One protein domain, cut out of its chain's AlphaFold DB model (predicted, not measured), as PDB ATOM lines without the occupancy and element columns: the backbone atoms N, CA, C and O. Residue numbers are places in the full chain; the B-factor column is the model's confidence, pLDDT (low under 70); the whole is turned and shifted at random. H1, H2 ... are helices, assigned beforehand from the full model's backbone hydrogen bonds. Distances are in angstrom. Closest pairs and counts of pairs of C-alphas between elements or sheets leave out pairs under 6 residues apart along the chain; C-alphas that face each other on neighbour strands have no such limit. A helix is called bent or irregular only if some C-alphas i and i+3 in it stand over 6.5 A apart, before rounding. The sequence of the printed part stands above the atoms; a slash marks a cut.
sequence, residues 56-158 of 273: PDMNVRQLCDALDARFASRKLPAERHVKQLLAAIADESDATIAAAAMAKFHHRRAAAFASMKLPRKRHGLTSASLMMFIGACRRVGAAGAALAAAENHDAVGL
ATOM      1  N   PRO A  56      57.124  51.749 142.848       76.62
ATOM      2  CA  PRO A  56      58.460  51.243 142.511       76.62
ATOM      3  C   PRO A  56      59.601  51.868 143.338       76.62
ATOM      4  O   PRO A  56      60.538  51.159 143.676       76.62
ATOM      5  N   ASP A  57      59.498  53.151 143.703       86.81
ATOM      6  CA  ASP A  57      60.615  53.934 144.272       86.81
ATOM      7  C   ASP A  57      60.481  54.215 145.787       86.81
ATOM      8  O   ASP A  57      61.085  55.150 146.310       86.81
ATOM      9  N   MET A  58      59.632  53.461 146.497       93.88
ATOM     10  CA  MET A  58      59.375  53.658 147.931       93.88
ATOM     11  C   MET A  58      60.135  52.652 148.798       93.88
ATOM     12  O   MET A  58      60.121  51.455 148.517       93.88
ATOM     13  N   ASN A  59      60.711  53.123 149.906       95.56
ATOM     14  CA  ASN A  59      61.268  52.251 150.947       95.56
ATOM     15  C   ASN A  59      60.167  51.595 151.804       95.56
ATOM     16  O   ASN A  59      58.999  51.991 151.755       95.56
ATOM     17  N   VAL A  60      60.533  50.606 152.627       96.38
ATOM     18  CA  VAL A  60      59.596  49.844 153.475       96.38
ATOM     19  C   VAL A  60      58.692  50.744 154.321       96.38
ATOM     20  O   VAL A  60      57.482  50.517 154.361       96.38
ATOM     21  N   ARG A  61      59.230  51.797 154.952       96.25
ATOM     22  CA  ARG A  61      58.437  52.733 155.767       96.25
ATOM     23  C   ARG A  61      57.388  53.468 154.927       96.25
ATOM     24  O   ARG A  61      56.210  53.429 155.265       96.25
ATOM     25  N   GLN A  62      57.790  54.041 153.793       95.38
ATOM     26  CA  GLN A  62      56.884  54.714 152.853       95.38
ATOM     27  C   GLN A  62      55.814  53.763 152.290       95.38
ATOM     28  O   GLN A  62      54.659  54.159 152.128       95.38
ATOM     29  N   LEU A  63      56.167  52.499 152.037       95.00
ATOM     30  CA  LEU A  63      55.228  51.457 151.613       95.00
ATOM     31  C   LEU A  63      54.220  51.120 152.721       95.00
ATOM     32  O   LEU A  63      53.025  51.014 152.440       95.00
ATOM     33  N   CYS A  64      54.665  51.002 153.974       95.06
ATOM     34  CA  CYS A  64      53.787  50.798 155.129       95.06
ATOM     35  C   CYS A  64      52.813  51.972 155.317       95.06
ATOM     36  O   CYS A  64      51.604  51.751 155.433       95.06
ATOM     37  N   ASP A  65      53.308  53.211 155.249       94.38
ATOM     38  CA  ASP A  65      52.486  54.423 155.341       94.38
ATOM     39  C   ASP A  65      51.463  54.501 154.190       94.38
ATOM     40  O   ASP A  65      50.289  54.817 154.402       94.38
ATOM     41  N   ALA A  66      51.860  54.128 152.967       92.50
ATOM     42  CA  ALA A  66      50.973  54.073 151.807       92.50
ATOM     43  C   ALA A  66      49.894  52.973 151.912       92.50
ATOM     44  O   ALA A  66      48.774  53.148 151.410       92.50
ATOM     45  N   LEU A  67      50.193  51.846 152.572       91.75
ATOM     46  CA  LEU A  67      49.219  50.795 152.886       91.75
ATOM     47  C   LEU A  67      48.209  51.271 153.944       91.75
ATOM     48  O   LEU A  67      47.000  51.123 153.736       91.75
ATOM     49  N   ASP A  68      48.663  51.906 155.026       91.25
ATOM     50  CA  ASP A  68      47.782  52.414 156.087       91.25
ATOM     51  C   ASP A  68      46.918  53.598 155.627       91.25
ATOM     52  O   ASP A  68      45.706  53.603 155.869       91.25
ATOM     53  N   ALA A  69      47.465  54.535 154.844       90.94
ATOM     54  CA  ALA A  69      46.694  55.607 154.206       90.94
ATOM     55  C   ALA A  69      45.571  55.058 153.299       90.94
ATOM     56  O   ALA A  69      44.479  55.636 153.190       90.94
ATOM     57  N   ARG A  70      45.794  53.895 152.674       90.19
ATOM     58  CA  ARG A  70      44.781  53.183 151.885       90.19
ATOM     59  C   ARG A  70      43.731  52.486 152.743       90.19
ATOM     60  O   ARG A  70      42.553  52.554 152.384       90.19
ATOM     61  N   PHE A  71      44.106  51.893 153.876       87.50
ATOM     62  CA  PHE A  71      43.135  51.359 154.838       87.50
ATOM     63  C   PHE A  71      42.260  52.465 155.442       87.50
ATOM     64  O   PHE A  71      41.037  52.303 155.471       87.50
ATOM     65  N   ALA A  72      42.837  53.615 155.805       88.62
ATOM     66  CA  ALA A  72      42.090  54.807 156.216       88.62
ATOM     67  C   ALA A  72      41.124  55.282 155.110       88.62
ATOM     68  O   ALA A  72      39.943  55.523 155.363       88.62
ATOM     69  N   SER A  73      41.581  55.282 153.853       87.94
ATOM     70  CA  SER A  73      40.763  55.568 152.663       87.94
ATOM     71  C   SER A  73      39.719  54.486 152.314       87.94
ATOM     72  O   SER A  73      39.069  54.594 151.274       87.94
ATOM     73  N   ARG A  74      39.580  53.413 153.112       87.62
ATOM     74  CA  ARG A  74      38.743  52.221 152.841       87.62
ATOM     75  C   ARG A  74      39.054  51.506 151.507       87.62
ATOM     76  O   ARG A  74      38.226  50.759 150.988       87.62
ATOM     77  N   LYS A  75      40.252  51.703 150.945       86.38
ATOM     78  CA  LYS A  75      40.720  51.120 149.674       86.38
ATOM     79  C   LYS A  75      41.636  49.927 149.951       86.38
ATOM     80  O   LYS A  75      42.828  50.114 150.163       86.38
ATOM     81  N   LEU A  76      41.119  48.698 149.884       83.81
ATOM     82  CA  LEU A  76      41.945  47.496 150.083       83.81
ATOM     83  C   LEU A  76      43.209  47.498 149.186       83.81
ATOM     84  O   LEU A  76      43.120  47.764 147.977       83.81
ATOM     85  N   PRO A  77      44.398  47.194 149.735       86.69
ATOM     86  CA  PRO A  77      45.579  46.890 148.940       86.69
ATOM     87  C   PRO A  77      45.422  45.563 148.185       86.69
ATOM     88  O   PRO A  77      45.057  44.534 148.754       86.69
ATOM     89  N   ALA A  78      45.730  45.576 146.886       84.12
ATOM     90  CA  ALA A  78      45.926  44.345 146.120       84.12
ATOM     91  C   ALA A  78      47.279  43.696 146.467       84.12
ATOM     92  O   ALA A  78      48.184  44.371 146.952       84.12
ATOM     93  N   GLU A  79      47.433  42.410 146.160       83.19
ATOM     94  CA  GLU A  79      48.607  41.589 146.513       83.19
ATOM     95  C   GLU A  79      49.952  42.167 146.032       83.19
ATOM     96  O   GLU A  79      50.954  42.051 146.728       83.19
ATOM     97  N   ARG A  80      49.986  42.865 144.888       86.56
ATOM     98  CA  ARG A  80      51.219  43.479 144.360       86.56
ATOM     99  C   ARG A  80      51.865  44.510 145.296       86.56
ATOM    100  O   ARG A  80      53.075  44.652 145.264       86.56
ATOM    101  N   HIS A  81      51.081  45.216 146.115       89.19
ATOM    102  CA  HIS A  81      51.617  46.245 147.016       89.19
ATOM    103  C   HIS A  81      52.302  45.591 148.225       89.19
ATOM    104  O   HIS A  81      53.298  46.103 148.714       89.19
ATOM    105  N   VAL A  82      51.815  44.410 148.634       89.44
ATOM    106  CA  VAL A  82      52.561  43.516 149.526       89.44
ATOM    107  C   VAL A  82      53.822  43.025 148.817       89.44
ATOM    108  O   VAL A  82      54.895  43.177 149.367       89.44
ATOM    109  N   LYS A  83      53.758  42.537 147.570       90.81
ATOM    110  CA  LYS A  83      54.979  42.116 146.844       90.81
ATOM    111  C   LYS A  83      56.028  43.232 146.701       90.81
ATOM    112  O   LYS A  83      57.208  42.925 146.761       90.81
ATOM    113  N   GLN A  84      55.612  44.493 146.570       92.50
ATOM    114  CA  GLN A  84      56.506  45.658 146.608       92.50
ATOM    115  C   GLN A  84      57.124  45.850 148.004       92.50
ATOM    116  O   GLN A  84      58.342  45.926 148.101       92.50
ATOM    117  N   LEU A  85      56.331  45.791 149.085       94.50
ATOM    118  CA  LEU A  85      56.845  45.776 150.467       94.50
ATOM    119  C   LEU A  85      57.870  44.650 150.698       94.50
ATOM    120  O   LEU A  85      58.936  44.896 151.243       94.50
ATOM    121  N   LEU A  86      57.587  43.434 150.226       94.38
ATOM    122  CA  LEU A  86      58.447  42.251 150.393       94.38
ATOM    123  C   LEU A  86      59.717  42.250 149.525       94.38
ATOM    124  O   LEU A  86      60.645  41.483 149.798       94.38
ATOM    125  N   ALA A  87      59.740  43.068 148.472       94.06
ATOM    126  CA  ALA A  87      60.907  43.297 147.626       94.06
ATOM    127  C   ALA A  87      61.779  44.457 148.135       94.06
ATOM    128  O   ALA A  87      62.962  44.491 147.817       94.06
ATOM    129  N   ALA A  88      61.203  45.375 148.918       96.00
ATOM    130  CA  ALA A  88      61.907  46.511 149.504       96.00
ATOM    131  C   ALA A  88      62.654  46.177 150.808       96.00
ATOM    132  O   ALA A  88      63.506  46.965 151.194       96.00
ATOM    133  N   ILE A  89      62.357  45.045 151.466       97.00
ATOM    134  CA  ILE A  89      63.059  44.603 152.687       97.00
ATOM    135  C   ILE A  89      64.529  44.309 152.364       97.00
ATOM    136  O   ILE A  89      64.820  43.300 151.709       97.00
ATOM    137  N   ALA A  90      65.423  45.173 152.849       96.62
ATOM    138  CA  ALA A  90      66.870  45.019 152.728       96.62
ATOM    139  C   ALA A  90      67.523  44.384 153.971       96.62
ATOM    140  O   ALA A  90      68.506  43.659 153.827       96.62
ATOM    141  N   ASP A  91      66.971  44.623 155.166       97.31
ATOM    142  CA  ASP A  91      67.542  44.212 156.456       97.31
ATOM    143  C   ASP A  91      66.477  43.788 157.500       97.31
ATOM    144  O   ASP A  91      65.274  43.723 157.220       97.31
ATOM    145  N   GLU A  92      66.927  43.460 158.715       95.94
ATOM    146  CA  GLU A  92      66.096  43.044 159.855       95.94
ATOM    147  C   GLU A  92      65.163  44.155 160.381       95.94
ATOM    148  O   GLU A  92      64.029  43.891 160.799       95.94
ATOM    149  N   SER A  93      65.598  45.417 160.319       96.75
ATOM    150  CA  SER A  93      64.819  46.584 160.753       96.75
ATOM    151  C   SER A  93      63.653  46.825 159.793       96.75
ATOM    152  O   SER A  93      62.499  46.969 160.212       96.75
ATOM    153  N   ASP A  94      63.928  46.747 158.493       97.38
ATOM    154  CA  ASP A  94      62.933  46.704 157.427       97.38
ATOM    155  C   ASP A  94      61.947  45.536 157.611       97.38
ATOM    156  O   ASP A  94      60.729  45.733 157.555       97.38
ATOM    157  N   ALA A  95      62.439  44.319 157.874       97.06
ATOM    158  CA  ALA A  95      61.583  43.155 158.113       97.06
ATOM    159  C   ALA A  95      60.652  43.368 159.323       97.06
ATOM    160  O   ALA A  95      59.449  43.095 159.242       97.06
ATOM    161  N   THR A  96      61.174  43.937 160.409       95.38
ATOM    162  CA  THR A  96      60.426  44.263 161.633       95.38
ATOM    163  C   THR A  96      59.352  45.329 161.387       95.38
ATOM    164  O   THR A  96      58.209  45.178 161.828       95.38
ATOM    165  N   ILE A  97      59.659  46.379 160.617       95.56
ATOM    166  CA  ILE A  97      58.678  47.403 160.211       95.56
ATOM    167  C   ILE A  97      57.590  46.785 159.313       95.56
ATOM    168  O   ILE A  97      56.397  47.061 159.488       95.56
ATOM    169  N   ALA A  98      57.978  45.912 158.379       95.94
ATOM    170  CA  ALA A  98      57.062  45.232 157.470       95.94
ATOM    171  C   ALA A  98      56.132  44.229 158.182       95.94
ATOM    172  O   ALA A  98      54.970  44.112 157.783       95.94
ATOM    173  N   ALA A  99      56.582  43.557 159.251       93.69
ATOM    174  CA  ALA A  99      55.790  42.583 160.015       93.69
ATOM    175  C   ALA A  99      54.445  43.162 160.491       93.69
ATOM    176  O   ALA A  99      53.378  42.582 160.260       93.69
ATOM    177  N   ALA A 100      54.476  44.362 161.079       89.81
ATOM    178  CA  ALA A 100      53.277  45.050 161.554       89.81
ATOM    179  C   ALA A 100      52.324  45.434 160.404       89.81
ATOM    180  O   ALA A 100      51.102  45.362 160.554       89.81
ATOM    181  N   ALA A 101      52.855  45.823 159.240       91.88
ATOM    182  CA  ALA A 101      52.049  46.129 158.057       91.88
ATOM    183  C   ALA A 101      51.439  44.869 157.417       91.88
ATOM    184  O   ALA A 101      50.297  44.917 156.951       91.88
ATOM    185  N   MET A 102      52.151  43.737 157.449       90.94
ATOM    186  CA  MET A 102      51.650  42.432 157.012       90.94
ATOM    187  C   MET A 102      50.463  41.977 157.867       90.94
ATOM    188  O   MET A 102      49.377  41.767 157.324       90.94
ATOM    189  N   ALA A 103      50.611  41.947 159.196       86.69
ATOM    190  CA  ALA A 103      49.524  41.594 160.113       86.69
ATOM    191  C   ALA A 103      48.290  42.506 159.936       86.69
ATOM    192  O   ALA A 103      47.174  42.026 159.703       86.69
ATOM    193  N   LYS A 104      48.487  43.838 159.919       87.38
ATOM    194  CA  LYS A 104      47.426  44.815 159.596       87.38
ATOM    195  C   LYS A 104      46.734  44.485 158.272       87.38
ATOM    196  O   LYS A 104      45.502  44.507 158.208       87.38
ATOM    197  N   PHE A 105      47.498  44.183 157.220       87.94
ATOM    198  CA  PHE A 105      46.957  43.828 155.911       87.94
ATOM    199  C   PHE A 105      46.090  42.570 155.978       87.94
ATOM    200  O   PHE A 105      44.977  42.582 155.439       87.94
ATOM    201  N   HIS A 106      46.540  41.524 156.675       84.88
ATOM    202  CA  HIS A 106      45.778  40.288 156.831       84.88
ATOM    203  C   HIS A 106      44.484  40.507 157.627       84.88
ATOM    204  O   HIS A 106      43.413  40.200 157.095       84.88
ATOM    205  N   HIS A 107      44.535  41.142 158.808       83.69
ATOM    206  CA  HIS A 107      43.341  41.476 159.608       83.69
ATOM    207  C   HIS A 107      42.321  42.311 158.823       83.69
ATOM    208  O   HIS A 107      41.147  41.941 158.706       83.69
ATOM    209  N   ARG A 108      42.752  43.449 158.254       85.31
ATOM    210  CA  ARG A 108      41.863  44.384 157.543       85.31
ATOM    211  C   ARG A 108      41.193  43.716 156.349       85.31
ATOM    212  O   ARG A 108      40.017  43.965 156.079       85.31
ATOM    213  N   ARG A 109      41.930  42.863 155.635       81.56
ATOM    214  CA  ARG A 109      41.440  42.167 154.447       81.56
ATOM    215  C   ARG A 109      40.503  41.011 154.810       81.56
ATOM    216  O   ARG A 109      39.463  40.889 154.168       81.56
ATOM    217  N   ALA A 110      40.781  40.238 155.860       79.50
ATOM    218  CA  ALA A 110      39.854  39.223 156.371       79.50
ATOM    219  C   ALA A 110      38.523  39.831 156.850       79.50
ATOM    220  O   ALA A 110      37.455  39.386 156.425       79.50
ATOM    221  N   ALA A 111      38.571  40.904 157.648       81.88
ATOM    222  CA  ALA A 111      37.380  41.613 158.124       81.88
ATOM    223  C   ALA A 111      36.540  42.200 156.970       81.88
ATOM    224  O   ALA A 111      35.304  42.131 156.976       81.88
ATOM    225  N   ALA A 112      37.199  42.726 155.932       80.31
ATOM    226  CA  ALA A 112      36.522  43.151 154.711       80.31
ATOM    227  C   ALA A 112      35.842  41.972 153.992       80.31
ATOM    228  O   ALA A 112      34.703  42.095 153.550       80.31
ATOM    229  N   PHE A 113      36.475  40.798 153.921       76.00
ATOM    230  CA  PHE A 113      35.857  39.632 153.288       76.00
ATOM    231  C   PHE A 113      34.683  39.046 154.075       76.00
ATOM    232  O   PHE A 113      33.678  38.680 153.460       76.00
ATOM    233  N   ALA A 114      34.767  39.024 155.408       77.69
ATOM    234  CA  ALA A 114      33.658  38.634 156.275       77.69
ATOM    235  C   ALA A 114      32.441  39.559 156.089       77.69
ATOM    236  O   ALA A 114      31.324  39.081 155.887       77.69
ATOM    237  N   SER A 115      32.655  40.880 156.071       82.50
ATOM    238  CA  SER A 115      31.571  41.856 155.875       82.50
ATOM    239  C   SER A 115      30.979  41.847 154.458       82.50
ATOM    240  O   SER A 115      29.768  41.998 154.304       82.50
ATOM    241  N   MET A 116      31.787  41.609 153.418       77.25
ATOM    242  CA  MET A 116      31.329  41.595 152.019       77.25
ATOM    243  C   MET A 116      30.656  40.280 151.571       77.25
ATOM    244  O   MET A 116      30.173  40.213 150.441       77.25
ATOM    245  N   LYS A 117      30.634  39.226 152.406       75.75
ATOM    246  CA  LYS A 117      30.083  37.883 152.085       75.75
ATOM    247  C   LYS A 117      30.632  37.249 150.790       75.75
ATOM    248  O   LYS A 117      29.976  36.413 150.169       75.75
ATOM    249  N   LEU A 118      31.830  37.643 150.357       66.69
ATOM    250  CA  LEU A 118      32.424  37.163 149.105       66.69
ATOM    251  C   LEU A 118      32.890  35.699 149.234       66.69
ATOM    252  O   LEU A 118      33.328  35.284 150.306       66.69
ATOM    253  N   PRO A 119      32.854  34.900 148.151       63.16
ATOM    254  CA  PRO A 119      33.243  33.492 148.204       63.16
ATOM    255  C   PRO A 119      34.738  33.329 148.521       63.16
ATOM    256  O   PRO A 119      35.574  34.004 147.918       63.16
ATOM    257  N   ARG A 120      35.082  32.371 149.401       61.44
ATOM    258  CA  ARG A 120      36.457  32.141 149.907       61.44
ATOM    259  C   ARG A 120      37.533  32.073 148.814       61.44
ATOM    260  O   ARG A 120      38.606  32.648 148.967       61.44
ATOM    261  N   LYS A 121      37.212  31.477 147.657       57.81
ATOM    262  CA  LYS A 121      38.103  31.386 146.481       57.81
ATOM    263  C   LYS A 121      38.538  32.745 145.896       57.81
ATOM    264  O   LYS A 121      39.497  32.786 145.138       57.81
ATOM    265  N   ARG A 122      37.862  33.856 146.228       55.31
ATOM    266  CA  ARG A 122      38.203  35.225 145.789       55.31
ATOM    267  C   ARG A 122      38.846  36.092 146.876       55.31
ATOM    268  O   ARG A 122      39.079  37.271 146.630       55.31
ATOM    269  N   HIS A 123      39.159  35.549 148.055       55.75
ATOM    270  CA  HIS A 123      39.809  36.343 149.103       55.75
ATOM    271  C   HIS A 123      41.211  36.829 148.681       55.75
ATOM    272  O   HIS A 123      41.634  37.932 149.037       55.75
ATOM    273  N   GLY A 124      41.964  36.025 147.916       56.62
ATOM    274  CA  GLY A 124      43.377  36.312 147.609       56.62
ATOM    275  C   GLY A 124      44.210  36.569 148.876       56.62
ATOM    276  O   GLY A 124      45.168  37.332 148.854       56.62
ATOM    277  N   LEU A 125      43.751  36.006 149.996       61.75
ATOM    278  CA  LEU A 125      44.383  36.012 151.304       61.75
ATOM    279  C   LEU A 125      45.088  34.660 151.414       61.75
ATOM    280  O   LEU A 125      44.631  33.744 152.089       61.75
ATOM    281  N   THR A 126      46.080  34.480 150.548       67.69
ATOM    282  CA  THR A 126      46.744  33.200 150.318       67.69
ATOM    283  C   THR A 126      47.876  33.009 151.312       67.69
ATOM    284  O   THR A 126      48.571  33.969 151.657       67.69
ATOM    285  N   SER A 127      48.117  31.749 151.683       75.94
ATOM    286  CA  SER A 127      49.334  31.294 152.371       75.94
ATOM    287  C   SER A 127      50.594  31.922 151.769       75.94
ATOM    288  O   SER A 127      51.457  32.403 152.493       75.94
ATOM    289  N   ALA A 128      50.641  32.022 150.434       83.62
ATOM    290  CA  ALA A 128      51.714  32.646 149.668       83.62
ATOM    291  C   ALA A 128      52.095  34.052 150.158       83.62
ATOM    292  O   ALA A 128      53.273  34.381 150.146       83.62
ATOM    293  N   SER A 129      51.149  34.877 150.620       87.31
ATOM    294  CA  SER A 129      51.472  36.218 151.134       87.31
ATOM    295  C   SER A 129      52.291  36.192 152.431       87.31
ATOM    296  O   SER A 129      53.216  36.988 152.560       87.31
ATOM    297  N   LEU A 130      52.018  35.246 153.339       88.06
ATOM    298  CA  LEU A 130      52.822  35.030 154.546       88.06
ATOM    299  C   LEU A 130      54.114  34.259 154.221       88.06
ATOM    300  O   LEU A 130      55.185  34.659 154.660       88.06
ATOM    301  N   MET A 131      54.054  33.230 153.366       90.62
ATOM    302  CA  MET A 131      55.238  32.474 152.923       90.62
ATOM    303  C   MET A 131      56.273  33.353 152.203       90.62
ATOM    304  O   MET A 131      57.468  33.165 152.403       90.62
ATOM    305  N   MET A 132      55.843  34.334 151.397       91.81
ATOM    306  CA  MET A 132      56.754  35.310 150.783       91.81
ATOM    307  C   MET A 132      57.378  36.260 151.818       91.81
ATOM    308  O   MET A 132      58.497  36.707 151.595       91.81
ATOM    309  N   PHE A 133      56.692  36.571 152.928       93.56
ATOM    310  CA  PHE A 133      57.255  37.396 154.006       93.56
ATOM    311  C   PHE A 133      58.254  36.613 154.861       93.56
ATOM    312  O   PHE A 133      59.360  37.094 155.086       93.56
ATOM    313  N   ILE A 134      57.937  35.370 155.232       94.19
ATOM    314  CA  ILE A 134      58.881  34.450 155.890       94.19
ATOM    315  C   ILE A 134      60.119  34.243 154.999       94.19
ATOM    316  O   ILE A 134      61.252  34.365 155.453       94.19
ATOM    317  N   GLY A 135      59.909  34.031 153.695       93.75
ATOM    318  CA  GLY A 135      60.972  33.959 152.688       93.75
ATOM    319  C   GLY A 135      61.667  35.290 152.364       93.75
ATOM    320  O   GLY A 135      62.616  35.286 151.580       93.75
ATOM    321  N   ALA A 136      61.217  36.417 152.928       94.38
ATOM    322  CA  ALA A 136      61.948  37.683 152.941       94.38
ATOM    323  C   ALA A 136      62.799  37.796 154.205       94.38
ATOM    324  O   ALA A 136      64.011  37.937 154.091       94.38
ATOM    325  N   CYS A 137      62.192  37.598 155.375       95.31
ATOM    326  CA  CYS A 137      62.865  37.599 156.673       95.31
ATOM    327  C   CYS A 137      64.053  36.623 156.726       95.31
ATOM    328  O   CYS A 137      65.139  36.998 157.151       95.31
ATOM    329  N   ARG A 138      63.895  35.404 156.191       94.81
ATOM    330  CA  ARG A 138      64.975  34.402 156.118       94.81
ATOM    331  C   ARG A 138      66.168  34.823 155.241       94.81
ATOM    332  O   ARG A 138      67.240  34.251 155.384       94.81
ATOM    333  N   ARG A 139      66.022  35.797 154.330       94.81
ATOM    334  CA  ARG A 139      67.168  36.333 153.560       94.81
ATOM    335  C   ARG A 139      67.998  37.343 154.351       94.81
ATOM    336  O   ARG A 139      69.105  37.642 153.923       94.81
ATOM    337  N   VAL A 140      67.447  37.889 155.437       95.62
ATOM    338  CA  VAL A 140      68.007  39.023 156.187       95.62
ATOM    339  C   VAL A 140      68.206  38.717 157.680       95.62
ATOM    340  O   VAL A 140      68.445  39.639 158.445       95.62
ATOM    341  N   GLY A 141      68.100  37.445 158.093       94.06
ATOM    342  CA  GLY A 141      68.292  37.021 159.489       94.06
ATOM    343  C   GLY A 141      67.240  37.574 160.456       94.06
ATOM    344  O   GLY A 141      67.589  38.039 161.531       94.06
ATOM    345  N   ALA A 142      65.971  37.611 160.033       95.50
ATOM    346  CA  ALA A 142      64.885  38.242 160.784       95.50
ATOM    347  C   ALA A 142      63.746  37.274 161.146       95.50
ATOM    348  O   ALA A 142      62.565  37.624 161.016       95.50
ATOM    349  N   ALA A 143      64.037  36.033 161.547       94.94
ATOM    350  CA  ALA A 143      62.980  35.061 161.831       94.94
ATOM    351  C   ALA A 143      62.068  35.488 162.997       94.94
ATOM    352  O   ALA A 143      60.861  35.237 162.935       94.94
ATOM    353  N   GLY A 144      62.570  36.269 163.961       94.75
ATOM    354  CA  GLY A 144      61.742  36.945 164.970       94.75
ATOM    355  C   GLY A 144      60.648  37.855 164.376       94.75
ATOM    356  O   GLY A 144      59.503  37.828 164.834       94.75
ATOM    357  N   ALA A 145      60.941  38.597 163.301       94.81
ATOM    358  CA  ALA A 145      59.949  39.418 162.595       94.81
ATOM    359  C   ALA A 145      58.934  38.559 161.815       94.81
ATOM    360  O   ALA A 145      57.738  38.870 161.784       94.81
ATOM    361  N   ALA A 146      59.390  37.447 161.227       93.31
ATOM    362  CA  ALA A 146      58.531  36.466 160.563       93.31
ATOM    363  C   ALA A 146      57.538  35.815 161.540       93.31
ATOM    364  O   ALA A 146      56.351  35.690 161.225       93.31
ATOM    365  N   LEU A 147      58.020  35.460 162.733       92.62
ATOM    366  CA  LEU A 147      57.240  34.907 163.833       92.62
ATOM    367  C   LEU A 147      56.231  35.924 164.372       92.62
ATOM    368  O   LEU A 147      55.044  35.614 164.421       92.62
ATOM    369  N   ALA A 148      56.646  37.163 164.644       91.50
ATOM    370  CA  ALA A 148      55.735  38.220 165.088       91.50
ATOM    371  C   ALA A 148      54.583  38.470 164.090       91.50
ATOM    372  O   ALA A 148      53.435  38.678 164.496       91.50
ATOM    373  N   ALA A 149      54.841  38.405 162.778       89.75
ATOM    374  CA  ALA A 149      53.783  38.506 161.768       89.75
ATOM    375  C   ALA A 149      52.870  37.267 161.699       89.75
ATOM    376  O   ALA A 149      51.717  37.407 161.294       89.75
ATOM    377  N   ALA A 150      53.363  36.082 162.077       88.12
ATOM    378  CA  ALA A 150      52.581  34.847 162.162       88.12
ATOM    379  C   ALA A 150      51.719  34.789 163.440       88.12
ATOM    380  O   ALA A 150      50.555  34.399 163.370       88.12
ATOM    381  N   GLU A 151      52.231  35.252 164.582       86.81
ATOM    382  CA  GLU A 151      51.472  35.384 165.836       86.81
ATOM    383  C   GLU A 151      50.307  36.370 165.685       86.81
ATOM    384  O   GLU A 151      49.176  36.091 166.081       86.81
ATOM    385  N   ASN A 152      50.555  37.499 165.015       82.88
ATOM    386  CA  ASN A 152      49.533  38.496 164.694       82.88
ATOM    387  C   ASN A 152      48.693  38.116 163.447       82.88
ATOM    388  O   ASN A 152      48.014  38.961 162.864       82.88
ATOM    389  N   HIS A 153      48.691  36.846 163.024       75.12
ATOM    390  CA  HIS A 153      47.957  36.358 161.846       75.12
ATOM    391  C   HIS A 153      46.560  35.775 162.173       75.12
ATOM    392  O   HIS A 153      46.001  35.011 161.383       75.12
ATOM    393  N   ASP A 154      45.954  36.220 163.286       62.34
ATOM    394  CA  ASP A 154      44.600  35.923 163.834       62.34
ATOM    395  C   ASP A 154      43.425  36.047 162.825       62.34
ATOM    396  O   ASP A 154      42.261  35.767 163.092       62.34
ATOM    397  N   ALA A 155      43.722  36.513 161.616       52.44
ATOM    398  CA  ALA A 155      42.791  36.848 160.556       52.44
ATOM    399  C   ALA A 155      42.454  35.693 159.593       52.44
ATOM    400  O   ALA A 155      41.514  35.815 158.800       52.44
ATOM    401  N   VAL A 156      43.259  34.624 159.553       54.16
ATOM    402  CA  VAL A 156      43.290  33.710 158.398       54.16
ATOM    403  C   VAL A 156      43.042  32.266 158.808       54.16
ATOM    404  O   VAL A 156      43.881  31.628 159.429       54.16
ATOM    405  N   GLY A 157      41.893  31.734 158.386       57.16
ATOM    406  CA  GLY A 157      41.428  30.407 158.784       57.16
ATOM    407  C   GLY A 157      42.452  29.286 158.574       57.16
ATOM    408  O   GLY A 157      42.866  29.021 157.441       57.16
ATOM    409  N   LEU A 158      42.766  28.628 159.691       54.12
ATOM    410  CA  LEU A 158      43.507  27.383 159.925       54.12
ATOM    411  C   LEU A 158      44.244  26.757 158.717       54.12
ATOM    412  O   LEU A 158      45.475  26.807 158.703       54.12
TER     413      LEU A 158
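This is residues 56 to 158 of the 273 residues of the protein "Hypothetical protein" of Micromonas pusilla (UniProt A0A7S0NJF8). Five helices run nearly alongside each other in two layers: H1, H3 and H5 form a row with long H3 in the middle, and H2 and H4 lie side by side against that row, running opposite ways to it. Residues 115 to 121, from the last turn of H3 into the next link, stick out at one end. The printed part has 103 residues, with helices H1 to H5 in chain order and no named strand: all helix. It is compact, with a radius of gyration of the C-alphas of 13.0 A and spans of 38 by 29 by 18 A.

H1, residues 60 to 72, begins at C-alpha 60 (59.596, 49.844, 153.475) and is 18.4 A long. H2 is residues 79 to 88, 14.5 A. H3, residues 92 to 116, measures 35.7 A; it is neither bent nor irregular, but only just: C-alphas 97 and 100 are 6.0 A apart. H4 is residues 127 to 137, 15.5 A. H5, residues 143 to 151, ends at C-alpha 151 (51.472, 35.384, 165.836).

H3 is the hub, touching four helices. H1 touches it the same way at 20 degrees, a shallow tilt, closest at the C-alphas of Cys 64 and Ala 101, 5.8 A. H5 touches residues 92 to 103 of H3 alone, closest at the C-alphas of Ala 149 and Ala 99, 4.9 A. H1 to H4 make an up-and-down bundle, each running against the one before. H1 and H5 are apart. Every O i to N i+4 pair is within hydrogen-bond range in H1, H2 and H5; H3 has 19 of 21, H4 6 of 7.

The printed part has no cut and no long link. Residues 118 to 126 and 154 to 158 have pLDDT under 70.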